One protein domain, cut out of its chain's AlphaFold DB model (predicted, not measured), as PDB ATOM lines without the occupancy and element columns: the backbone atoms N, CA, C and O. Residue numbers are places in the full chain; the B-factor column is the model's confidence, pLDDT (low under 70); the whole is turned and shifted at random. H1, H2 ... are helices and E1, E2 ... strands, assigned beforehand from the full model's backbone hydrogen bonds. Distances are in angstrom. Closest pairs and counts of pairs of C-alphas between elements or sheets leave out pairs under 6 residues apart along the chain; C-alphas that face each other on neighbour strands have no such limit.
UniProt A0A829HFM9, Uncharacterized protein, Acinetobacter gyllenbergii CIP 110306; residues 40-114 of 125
ATOM      1  N   ALA A  40     243.690 188.299 293.152       82.44
ATOM      2  CA  ALA A  40     243.058 187.230 293.922       82.44
ATOM      3  C   ALA A  40     242.802 187.653 295.375       82.44
ATOM      4  O   ALA A  40     241.731 187.401 295.922       82.44
ATOM      5  N   GLU A  41     243.763 188.344 295.985       84.69
ATOM      6  CA  GLU A  41     243.624 188.904 297.327       84.69
ATOM      7  C   GLU A  41     242.535 189.989 297.375       84.69
ATOM      8  O   GLU A  41     241.751 190.020 298.322       84.69
ATOM      9  N   THR A  42     242.426 190.815 296.328       87.00
ATOM     10  CA  THR A  42     241.370 191.837 296.209       87.00
ATOM     11  C   THR A  42     239.991 191.184 296.123       87.00
ATOM     12  O   THR A  42     239.096 191.525 296.893       87.00
ATOM     13  N   LEU A  43     239.837 190.168 295.266       86.19
ATOM     14  CA  LEU A  43     238.587 189.417 295.147       86.19
ATOM     15  C   LEU A  43     238.208 188.735 296.468       86.19
ATOM     16  O   LEU A  43     237.044 188.754 296.861       86.19
ATOM     17  N   ALA A  44     239.177 188.145 297.172       87.81
ATOM     18  CA  ALA A  44     238.941 187.522 298.471       87.81
ATOM     19  C   ALA A  44     238.513 188.551 299.533       87.81
ATOM     20  O   ALA A  44     237.631 188.276 300.352       87.81
ATOM     21  N   PHE A  45     239.109 189.745 299.512       91.56
ATOM     22  CA  PHE A  45     238.744 190.848 300.397       91.56
ATOM     23  C   PHE A  45     237.319 191.357 300.132       91.56
ATOM     24  O   PHE A  45     236.533 191.507 301.078       91.56
ATOM     25  N   ASP A  46     236.964 191.557 298.862       91.81
ATOM     26  CA  ASP A  46     235.631 191.987 298.440       91.81
ATOM     27  C   ASP A  46     234.581 190.920 298.760       91.81
ATOM     28  O   ASP A  46     233.531 191.222 299.333       91.81
ATOM     29  N   ALA A  47     234.889 189.649 298.490       93.94
ATOM     30  CA  ALA A  47     234.008 188.527 298.794       93.94
ATOM     31  C   ALA A  47     233.722 188.412 300.292       93.94
ATOM     32  O   ALA A  47     232.589 188.136 300.680       93.94
ATOM     33  N   LYS A  48     234.712 188.681 301.150       95.56
ATOM     34  CA  LYS A  48     234.512 188.679 302.603       95.56
ATOM     35  C   LYS A  48     233.521 189.761 303.043       95.56
ATOM     36  O   LYS A  48     232.636 189.481 303.852       95.56
ATOM     37  N   HIS A  49     233.642 190.973 302.506       96.06
ATOM     38  CA  HIS A  49     232.706 192.062 302.805       96.06
ATOM     39  C   HIS A  49     231.312 191.786 302.248       96.06
ATOM     40  O   HIS A  49     230.308 192.006 302.929       96.06
ATOM     41  N   TYR A  50     231.245 191.259 301.031       95.75
ATOM     42  CA  TYR A  50     229.998 190.897 300.381       95.75
ATOM     43  C   TYR A  50     229.263 189.796 301.165       95.75
ATOM     44  O   TYR A  50     228.076 189.937 301.458       95.75
ATOM     45  N   ALA A  51     229.970 188.735 301.570       97.00
ATOM     46  CA  ALA A  51     229.431 187.635 302.368       97.00
ATOM     47  C   ALA A  51     228.768 188.135 303.658       97.00
ATOM     48  O   ALA A  51     227.628 187.778 303.952       97.00
ATOM     49  N   ALA A  52     229.448 189.029 304.383       96.19
ATOM     50  CA  ALA A  52     228.910 189.642 305.593       96.19
ATOM     51  C   ALA A  52     227.685 190.530 305.311       96.19
ATOM     52  O   ALA A  52     226.720 190.498 306.069       96.19
ATOM     53  N   SER A  53     227.708 191.293 304.214       96.25
ATOM     54  CA  SER A  53     226.638 192.237 303.860       96.25
ATOM     55  C   SER A  53     225.333 191.540 303.471       96.25
ATOM     56  O   SER A  53     224.255 192.028 303.800       96.25
ATOM     57  N   TYR A  54     225.427 190.403 302.780       94.62
ATOM     58  CA  TYR A  54     224.267 189.680 302.246       94.62
ATOM     59  C   TYR A  54     223.956 188.376 302.989       94.62
ATOM     60  O   TYR A  54     223.033 187.662 302.603       94.62
ATOM     61  N   GLY A  55     224.703 188.055 304.050       95.31
ATOM     62  CA  GLY A  55     224.482 186.851 304.854       95.31
ATOM     63  C   GLY A  55     224.709 185.549 304.081       95.31
ATOM     64  O   GLY A  55     224.017 184.562 304.325       95.31
ATOM     65  N   VAL A  56     225.651 185.544 303.134       95.19
ATOM     66  CA  VAL A  56     225.991 184.374 302.308       95.19
ATOM     67  C   VAL A  56     227.364 183.813 302.674       95.19
ATOM     68  O   VAL A  56     228.152 184.456 303.366       95.19
ATOM     69  N   THR A  57     227.671 182.599 302.219       95.56
ATOM     70  CA  THR A  57     229.003 182.005 302.399       95.56
ATOM     71  C   THR A  57     230.048 182.746 301.560       95.56
ATOM     72  O   THR A  57     229.713 183.398 300.570       95.56
ATOM     73  N   LEU A  58     231.327 182.636 301.935       93.81
ATOM     74  CA  LEU A  58     232.421 183.240 301.163       93.81
ATOM     75  C   LEU A  58     232.440 182.719 299.716       93.81
ATOM     76  O   LEU A  58     232.555 183.511 298.786       93.81
ATOM     77  N   ASP A  59     232.243 181.413 299.530       92.56
ATOM     78  CA  ASP A  59     232.198 180.783 298.206       92.56
ATOM     79  C   ASP A  59     231.046 181.325 297.352       92.56
ATOM     80  O   ASP A  59     231.220 181.622 296.170       92.56
ATOM     81  N   GLU A  60     229.868 181.512 297.954       93.75
ATOM     82  CA  GLU A  60     228.718 182.090 297.263       93.75
ATOM     83  C   GLU A  60     228.955 183.564 296.917       93.75
ATOM     84  O   GLU A  60     228.629 183.998 295.813       93.75
ATOM     85  N   ALA A  61     229.578 184.332 297.813       95.50
ATOM     86  CA  ALA A  61     229.976 185.708 297.532       95.50
ATOM     87  C   ALA A  61     230.956 185.784 296.352       95.50
ATOM     88  O   ALA A  61     230.735 186.560 295.423       95.50
ATOM     89  N   MET A  62     231.990 184.934 296.336       92.38
ATOM     90  CA  MET A  62     232.937 184.849 295.220       92.38
ATOM     91  C   MET A  62     232.231 184.478 293.914       92.38
ATOM     92  O   MET A  62     232.453 185.125 292.892       92.38
ATOM     93  N   ARG A  63     231.337 183.479 293.939       92.06
ATOM     94  CA  ARG A  63     230.555 183.071 292.765       92.06
ATOM     95  C   ARG A  63     229.730 184.232 292.206       92.06
ATOM     96  O   ARG A  63     229.730 184.450 290.997       92.06
ATOM     97  N   ARG A  64     229.035 184.976 293.070       93.56
ATOM     98  CA  ARG A  64     228.207 186.128 292.680       93.56
ATOM     99  C   ARG A  64     229.045 187.267 292.114       93.56
ATOM    100  O   ARG A  64     228.699 187.780 291.056       93.56
ATOM    101  N   LEU A  65     230.152 187.618 292.769       91.94
ATOM    102  CA  LEU A  65     231.066 188.662 292.298       91.94
ATOM    103  C   LEU A  65     231.639 188.321 290.922       91.94
ATOM    104  O   LEU A  65     231.592 189.158 290.026       91.94
ATOM    105  N   LEU A  66     232.092 187.082 290.715       90.00
ATOM    106  CA  LEU A  66     232.571 186.630 289.406       90.00
ATOM    107  C   LEU A  66     231.492 186.774 288.326       90.00
ATOM    108  O   LEU A  66     231.764 187.314 287.259       90.00
ATOM    109  N   ILE A  67     230.250 186.369 288.619       89.75
ATOM    110  CA  ILE A  67     229.133 186.553 287.682       89.75
ATOM    111  C   ILE A  67     228.924 188.036 287.370       89.75
ATOM    112  O   ILE A  67     228.797 188.384 286.198       89.75
ATOM    113  N   MET A  68     228.906 188.909 288.380       89.44
ATOM    114  CA  MET A  68     228.725 190.353 288.183       89.44
ATOM    115  C   MET A  68     229.835 190.961 287.317       89.44
ATOM    116  O   MET A  68     229.540 191.743 286.417       89.44
ATOM    117  N   HIS A  69     231.094 190.577 287.545       87.31
ATOM    118  CA  HIS A  69     232.227 191.055 286.752       87.31
ATOM    119  C   HIS A  69     232.151 190.601 285.286       87.31
ATOM    120  O   HIS A  69     232.416 191.400 284.385       87.31
ATOM    121  N   ASP A  70     231.735 189.357 285.037       85.19
ATOM    122  CA  ASP A  70     231.702 188.766 283.694       85.19
ATOM    123  C   ASP A  70     230.487 189.200 282.850       85.19
ATOM    124  O   ASP A  70     230.481 189.026 281.629       85.19
ATOM    125  N   THR A  71     229.447 189.779 283.457       83.38
ATOM    126  CA  THR A  71     228.172 190.067 282.765       83.38
ATOM    127  C   THR A  71     227.982 191.511 282.304       83.38
ATOM    128  O   THR A  71     226.950 191.824 281.709       83.38
ATOM    129  N   ASN A  72     228.995 192.372 282.435       81.81
ATOM    130  CA  ASN A  72     228.943 193.771 281.982       81.81
ATOM    131  C   ASN A  72     228.471 193.932 280.521       81.81
ATOM    132  O   ASN A  72     227.592 194.743 280.228       81.81
ATOM    133  N   ASN A  73     228.991 193.111 279.601       82.00
ATOM    134  CA  ASN A  73     228.612 193.168 278.181       82.00
ATOM    135  C   ASN A  73     227.160 192.722 277.934       82.00
ATOM    136  O   ASN A  73     226.476 193.247 277.052       82.00
ATOM    137  N   GLN A  74     226.676 191.753 278.717       82.75
ATOM    138  CA  GLN A  74     225.296 191.274 278.634       82.75
ATOM    139  C   GLN A  74     224.326 192.336 279.161       82.75
ATOM    140  O   GLN A  74     223.323 192.615 278.511       82.75
ATOM    141  N   VAL A  75     224.663 192.989 280.280       86.06
ATOM    142  CA  VAL A  75     223.899 194.117 280.840       86.06
ATOM    143  C   VAL A  75     223.778 195.254 279.823       86.06
ATOM    144  O   VAL A  75     222.678 195.759 279.615       86.06
ATOM    145  N   ALA A  76     224.870 195.619 279.143       86.69
ATOM    146  CA  ALA A  76     224.849 196.657 278.109       86.69
ATOM    147  C   ALA A  76     223.928 196.286 276.933       86.69
ATOM    148  O   ALA A  76     223.080 197.079 276.531       86.69
ATOM    149  N   SER A  77     224.030 195.045 276.445       86.56
ATOM    150  CA  SER A  77     223.189 194.550 275.346       86.56
ATOM    151  C   SER A  77     221.699 194.560 275.711       86.56
ATOM    152  O   SER A  77     220.855 194.961 274.911       86.56
ATOM    153  N   LEU A  78     221.367 194.150 276.937       84.62
ATOM    154  CA  LEU A  78     220.000 194.163 277.456       84.62
ATOM    155  C   LEU A  78     219.470 195.591 277.630       84.62
ATOM    156  O   LEU A  78     218.313 195.863 277.309       84.62
ATOM    157  N   ASN A  79     220.313 196.512 278.096       85.38
ATOM    158  CA  ASN A  79     219.963 197.922 278.205       85.38
ATOM    159  C   ASN A  79     219.591 198.513 276.836       85.38
ATOM    160  O   ASN A  79     218.564 199.178 276.717       85.38
ATOM    161  N   ASP A  80     220.359 198.202 275.790       87.25
ATOM    162  CA  ASP A  80     220.071 198.654 274.426       87.25
ATOM    163  C   ASP A  80     218.794 198.023 273.857       87.25
ATOM    164  O   ASP A  80     217.973 198.720 273.249       87.25
ATOM    165  N   GLN A  81     218.593 196.721 274.089       85.06
ATOM    166  CA  GLN A  81     217.414 195.979 273.635       85.06
ATOM    167  C   GLN A  81     216.112 196.542 274.225       85.06
ATOM    168  O   GLN A  81     215.117 196.679 273.511       85.06
ATOM    169  N   TYR A  82     216.113 196.881 275.516       84.44
ATOM    170  CA  TYR A  82     214.919 197.330 276.237       84.44
ATOM    171  C   TYR A  82     214.855 198.845 276.447       84.44
ATOM    172  O   TYR A  82     213.950 199.311 277.133       84.44
ATOM    173  N   LYS A  83     215.745 199.638 275.836       85.56
ATOM    174  CA  LYS A  83     215.934 201.077 276.115       85.56
ATOM    175  C   LYS A  83     214.659 201.931 276.186       85.56
ATOM    176  O   LYS A  83     214.608 202.895 276.937       85.56
ATOM    177  N   ASN A  84     213.630 201.589 275.408       86.38
ATOM    178  CA  ASN A  84     212.382 202.359 275.325       86.38
ATOM    179  C   ASN A  84     211.368 201.996 276.419       86.38
ATOM    180  O   ASN A  84     210.403 202.724 276.625       86.38
ATOM    181  N   VAL A  85     211.552 200.845 277.061       85.81
ATOM    182  CA  VAL A  85     210.633 200.291 278.061       85.81
ATOM    183  C   VAL A  85     211.340 199.968 279.371       85.81
ATOM    184  O   VAL A  85     210.681 199.567 280.314       85.81
ATOM    185  N   LEU A  86     212.659 200.118 279.482       86.38
ATOM    186  CA  LEU A  86     213.409 199.758 280.680       86.38
ATOM    187  C   LEU A  86     213.053 200.674 281.861       86.38
ATOM    188  O   LEU A  86     213.197 201.890 281.794       86.38
ATOM    189  N   SER A  87     212.636 200.062 282.967       86.06
ATOM    190  CA  SER A  87     212.407 200.712 284.260       86.06
ATOM    191  C   SER A  87     213.542 200.475 285.254       86.06
ATOM    192  O   SER A  87     213.629 201.190 286.250       86.06
ATOM    193  N   GLY A  88     214.367 199.449 285.039       85.69
ATOM    194  CA  GLY A  88     215.509 199.147 285.895       85.69
ATOM    195  C   GLY A  88     216.182 197.824 285.544       85.69
ATOM    196  O   GLY A  88     215.526 196.883 285.103       85.69
ATOM    197  N   ILE A  89     217.491 197.762 285.768       88.19
ATOM    198  CA  ILE A  89     218.326 196.570 285.608       88.19
ATOM    199  C   ILE A  89     219.249 196.467 286.825       88.19
ATOM    200  O   ILE A  89     219.943 197.427 287.153       88.19
ATOM    201  N   TYR A  90     219.200 195.352 287.551       88.94
ATOM    202  CA  TYR A  90     219.962 195.182 288.793       88.94
ATOM    203  C   TYR A  90     220.154 193.708 289.148       88.94
ATOM    204  O   TYR A  90     219.360 192.854 288.756       88.94
ATOM    205  N   PHE A  91     221.193 193.412 289.927       91.19
ATOM    206  CA  PHE A  91     221.349 192.098 290.544       91.19
ATOM    207  C   PHE A  91     220.482 192.000 291.796       91.19
ATOM    208  O   PHE A  91     220.597 192.823 292.706       91.19
ATOM    209  N   ASP A  92     219.631 190.983 291.853       91.62
ATOM    210  CA  ASP A  92     218.960 190.588 293.082       91.62
ATOM    211  C   ASP A  92     219.909 189.714 293.905       91.62
ATOM    212  O   ASP A  92     220.348 188.662 293.445       91.62
ATOM    213  N   ASN A  93     220.242 190.166 295.115       91.56
ATOM    214  CA  ASN A  93     221.142 189.470 296.035       91.56
ATOM    215  C   ASN A  93     220.397 188.582 297.049       91.56
ATOM    216  O   ASN A  93     221.002 188.130 298.021       91.56
ATOM    217  N   GLY A  94     219.105 188.322 296.833       88.38
ATOM    218  CA  GLY A  94     218.299 187.408 297.634       88.38
ATOM    219  C   GLY A  94     218.671 185.928 297.465       88.38
ATOM    220  O   GLY A  94     219.780 185.568 297.053       88.38
ATOM    221  N   SER A  95     217.724 185.049 297.809       85.12
ATOM    222  CA  SER A  95     217.878 183.593 297.680       85.12
ATOM    223  C   SER A  95     218.066 183.158 296.225       85.12
ATOM    224  O   SER A  95     218.916 182.320 295.939       85.12
ATOM    225  N   ASP A  96     217.332 183.791 295.308       85.00
ATOM    226  CA  ASP A  96     217.411 183.540 293.870       85.00
ATOM    227  C   ASP A  96     218.306 184.585 293.201       85.00
ATOM    228  O   ASP A  96     217.834 185.499 292.522       85.00
ATOM    229  N   PHE A  97     219.616 184.459 293.429       89.00
ATOM    230  CA  PHE A  97     220.595 185.376 292.852       89.00
ATOM    231  C   PHE A  97     220.505 185.426 291.324       89.00
ATOM    232  O   PHE A  97     220.627 184.395 290.652       89.00
ATOM    233  N   GLY A  98     220.381 186.629 290.765       88.81
ATOM    234  CA  GLY A  98     220.348 186.815 289.319       88.81
ATOM    235  C   GLY A  98     220.167 188.264 288.893       88.81
ATOM    236  O   GLY A  98     219.918 189.147 289.712       88.81
ATOM    237  N   LEU A  99     220.284 188.505 287.588       88.69
ATOM    238  CA  LEU A  99     220.014 189.809 286.995       88.69
ATOM    239  C   LEU A  99     218.519 189.930 286.704       88.69
ATOM    240  O   LEU A  99     217.939 189.138 285.957       88.69
ATOM    241  N   LYS A 100     217.896 190.940 287.303       87.00
ATOM    242  CA  LYS A 100     216.495 191.285 287.089       87.00
ATOM    243  C   LYS A 100     216.387 192.481 286.163       87.00
ATOM    244  O   LYS A 100     217.140 193.448 286.287       87.00
ATOM    245  N   ILE A 101     215.421 192.404 285.250       85.12
ATOM    246  CA  ILE A 101     215.085 193.476 284.319       85.12
ATOM    247  C   ILE A 101     213.616 193.823 284.512       85.12
ATOM    248  O   ILE A 101     212.725 192.992 284.325       85.12
ATOM    249  N   ASN A 102     213.374 195.079 284.858       84.94
ATOM    250  CA  ASN A 102     212.044 195.640 284.989       84.94
ATOM    251  C   ASN A 102     211.754 196.484 283.756       84.94
ATOM    252  O   ASN A 102     212.548 197.356 283.409       84.94
ATOM    253  N   VAL A 103     210.606 196.259 283.121       83.50
ATOM    254  CA  VAL A 103     210.145 197.030 281.964       83.50
ATOM    255  C   VAL A 103     208.752 197.614 282.219       83.50
ATOM    256  O   VAL A 103     207.943 197.014 282.924       83.50
ATOM    257  N   VAL A 104     208.476 198.797 281.674       80.12
ATOM    258  CA  VAL A 104     207.203 199.518 281.747       80.12
ATOM    259  C   VAL A 104     206.407 199.225 280.476       80.12
ATOM    260  O   VAL A 104     206.894 199.454 279.371       80.12
ATOM    261  N   GLY A 105     205.175 198.737 280.614       66.62
ATOM    262  CA  GLY A 105     204.293 198.472 279.474       66.62
ATOM    263  C   GLY A 105     203.418 197.239 279.681       66.62
ATOM    264  O   GLY A 105     203.878 196.211 280.176       66.62
ATOM    265  N   ASN A 106     202.138 197.376 279.332       52.62
ATOM    266  CA  ASN A 106     201.057 196.450 279.670       52.62
ATOM    267  C   ASN A 106     201.376 194.991 279.281       52.62
ATOM    268  O   ASN A 106     201.494 194.673 278.103       52.62
ATOM    269  N   ASN A 107     201.415 194.113 280.290       53.28
ATOM    270  CA  ASN A 107     201.478 192.642 280.218       53.28
ATOM    271  C   ASN A 107     202.849 191.964 280.070       53.28
ATOM    272  O   ASN A 107     202.880 190.751 279.868       53.28
ATOM    273  N   HIS A 108     203.974 192.662 280.238       53.34
ATOM    274  CA  HIS A 108     205.257 191.965 280.376       53.34
ATOM    275  C   HIS A 108     205.549 191.693 281.860       53.34
ATOM    276  O   HIS A 108     205.861 192.637 282.588       53.34
ATOM    277  N   PRO A 109     205.423 190.440 282.350       57.06
ATOM    278  CA  PRO A 109     205.885 190.114 283.695       57.06
ATOM    279  C   PRO A 109     207.375 190.453 283.808       57.06
ATOM    280  O   PRO A 109     208.105 190.356 282.819       57.06
ATOM    281  N   GLN A 110     207.820 190.855 285.003       58.91
ATOM    282  CA  GLN A 110     209.245 191.034 285.290       58.91
ATOM    283  C   GLN A 110     209.999 189.785 284.823       58.91
ATOM    284  O   GLN A 110     209.683 188.671 285.243       58.91
ATOM    285  N   GLN A 111     210.958 189.968 283.918       63.75
ATOM    286  CA  GLN A 111     211.727 188.856 283.376       63.75
ATOM    287  C   GLN A 111     212.982 188.683 284.228       63.75
ATOM    288  O   GLN A 111     213.798 189.597 284.365       63.75
ATOM    289  N   ILE A 112     213.109 187.503 284.831       58.56
ATOM    290  CA  ILE A 112     214.302 187.104 285.571       58.56
ATOM    291  C   ILE A 112     215.205 186.366 284.590       58.56
ATOM    292  O   ILE A 112     214.839 185.304 284.086       58.56
ATOM    293  N   PHE A 113     216.387 186.917 284.332       64.12
ATOM    294  CA  PHE A 113     217.394 186.246 283.525       64.12
ATOM    295  C   PHE A 113     218.343 185.520 284.467       64.12
ATOM    296  O   PHE A 113     219.074 186.134 285.250       64.12
ATOM    297  N   LYS A 114     218.323 184.186 284.411       59.41
ATOM    298  CA  LYS A 114     219.318 183.386 285.115       59.41
ATOM    299  C   LYS A 114     220.626 183.497 284.342       59.41
ATOM    300  O   LYS A 114     220.741 182.990 283.231       59.41
TER     301      LYS A 114
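This is residues 40 to 114 of the 125 residues of an uncharacterized protein of Acinetobacter gyllenbergii CIP 110306 (UniProt A0A829HFM9). A small antiparallel sheet of three strands, E1, E2 and E3, has helix H3 over one face, running along the strands, and this two-layer part makes one end of an elongated, loosely built model. At the other end H1 and H2 cross nearly at right angles, and H2 reaches back toward the sheet, which it only grazes with residues 64 to 68. The printed part has 75 residues, with three named helices followed by three named strands in the order H1 H2 H3 E1 E2 E3; the sheet's order is E1 - E2 - E3 and the class is mixed, helices and strands. The whole is loose, with a radius of gyration of the C-alphas of 14.3 A, and spans 44 by 23 by 16 A.

The sheet is a meander, each strand the antiparallel neighbour of the one before, made of E1, residues 86 to 92, E2, residues 98 to 103, and E3, residues 111 to 113. E1 and E2 form a hairpin, their directions at 163 degrees, with N 87 and O 102 at 2.7 A and N 100 and O 90 at 2.8 A, both within hydrogen-bond range. E2 and E3 form a second hairpin at 152 degrees, with N 113 and O 99 within hydrogen-bond range at 3.2 A. E1 and E3 are the edge strands and are apart. H3, residues 72 to 82, is on the sheet at a height of 9.9 A, over E1 and E2, and runs along the strands, at 21 degrees to E1 on the local plane. The closest C-alphas of H3 and E1 are those of Asn 79 and Leu 86, 7.2 A apart. H2, residues 58 to 70, only grazes the sheet; it and E2 are near each other, and its closest C-alpha pair with E1 is Met 68 and Phe 91, 7.9 A. H2 and H3 meet only through their link. H1, residues 40 to 54, touches H2, the closest C-alphas being those of Ala 47 and Ala 61, 5.1 A apart; their lines are only just about perpendicular, at 70.2 degrees. H1 is not on the sheet and is apart from H3. In H1, H2 and H3 every O i to N i+4 pair is within hydrogen-bond range.

E1 measures 16.4 A from first to last C-alpha, E2 16.2 A and E3 6.2 A. H3 measures 15.6 A, H2 18.3 A and H1 20.7 A. H1 begins at C-alpha 40 (243.058, 187.230, 293.922), E1 begins at C-alpha 86 (213.409, 199.758, 280.680), and E3 ends at C-alpha 113 (217.394, 186.246, 283.525).

The two C-alphas farthest apart are those of Glu 41 and Asn 106, at 46.7 A. The printed part has no cut and no long link; the link from E2 to E3, seven residues, is short, and the others are tight. The mean pLDDT of the printed part is 84.9, and residues 105 to 114, of which 111 to 113 belong to E3, are under 70.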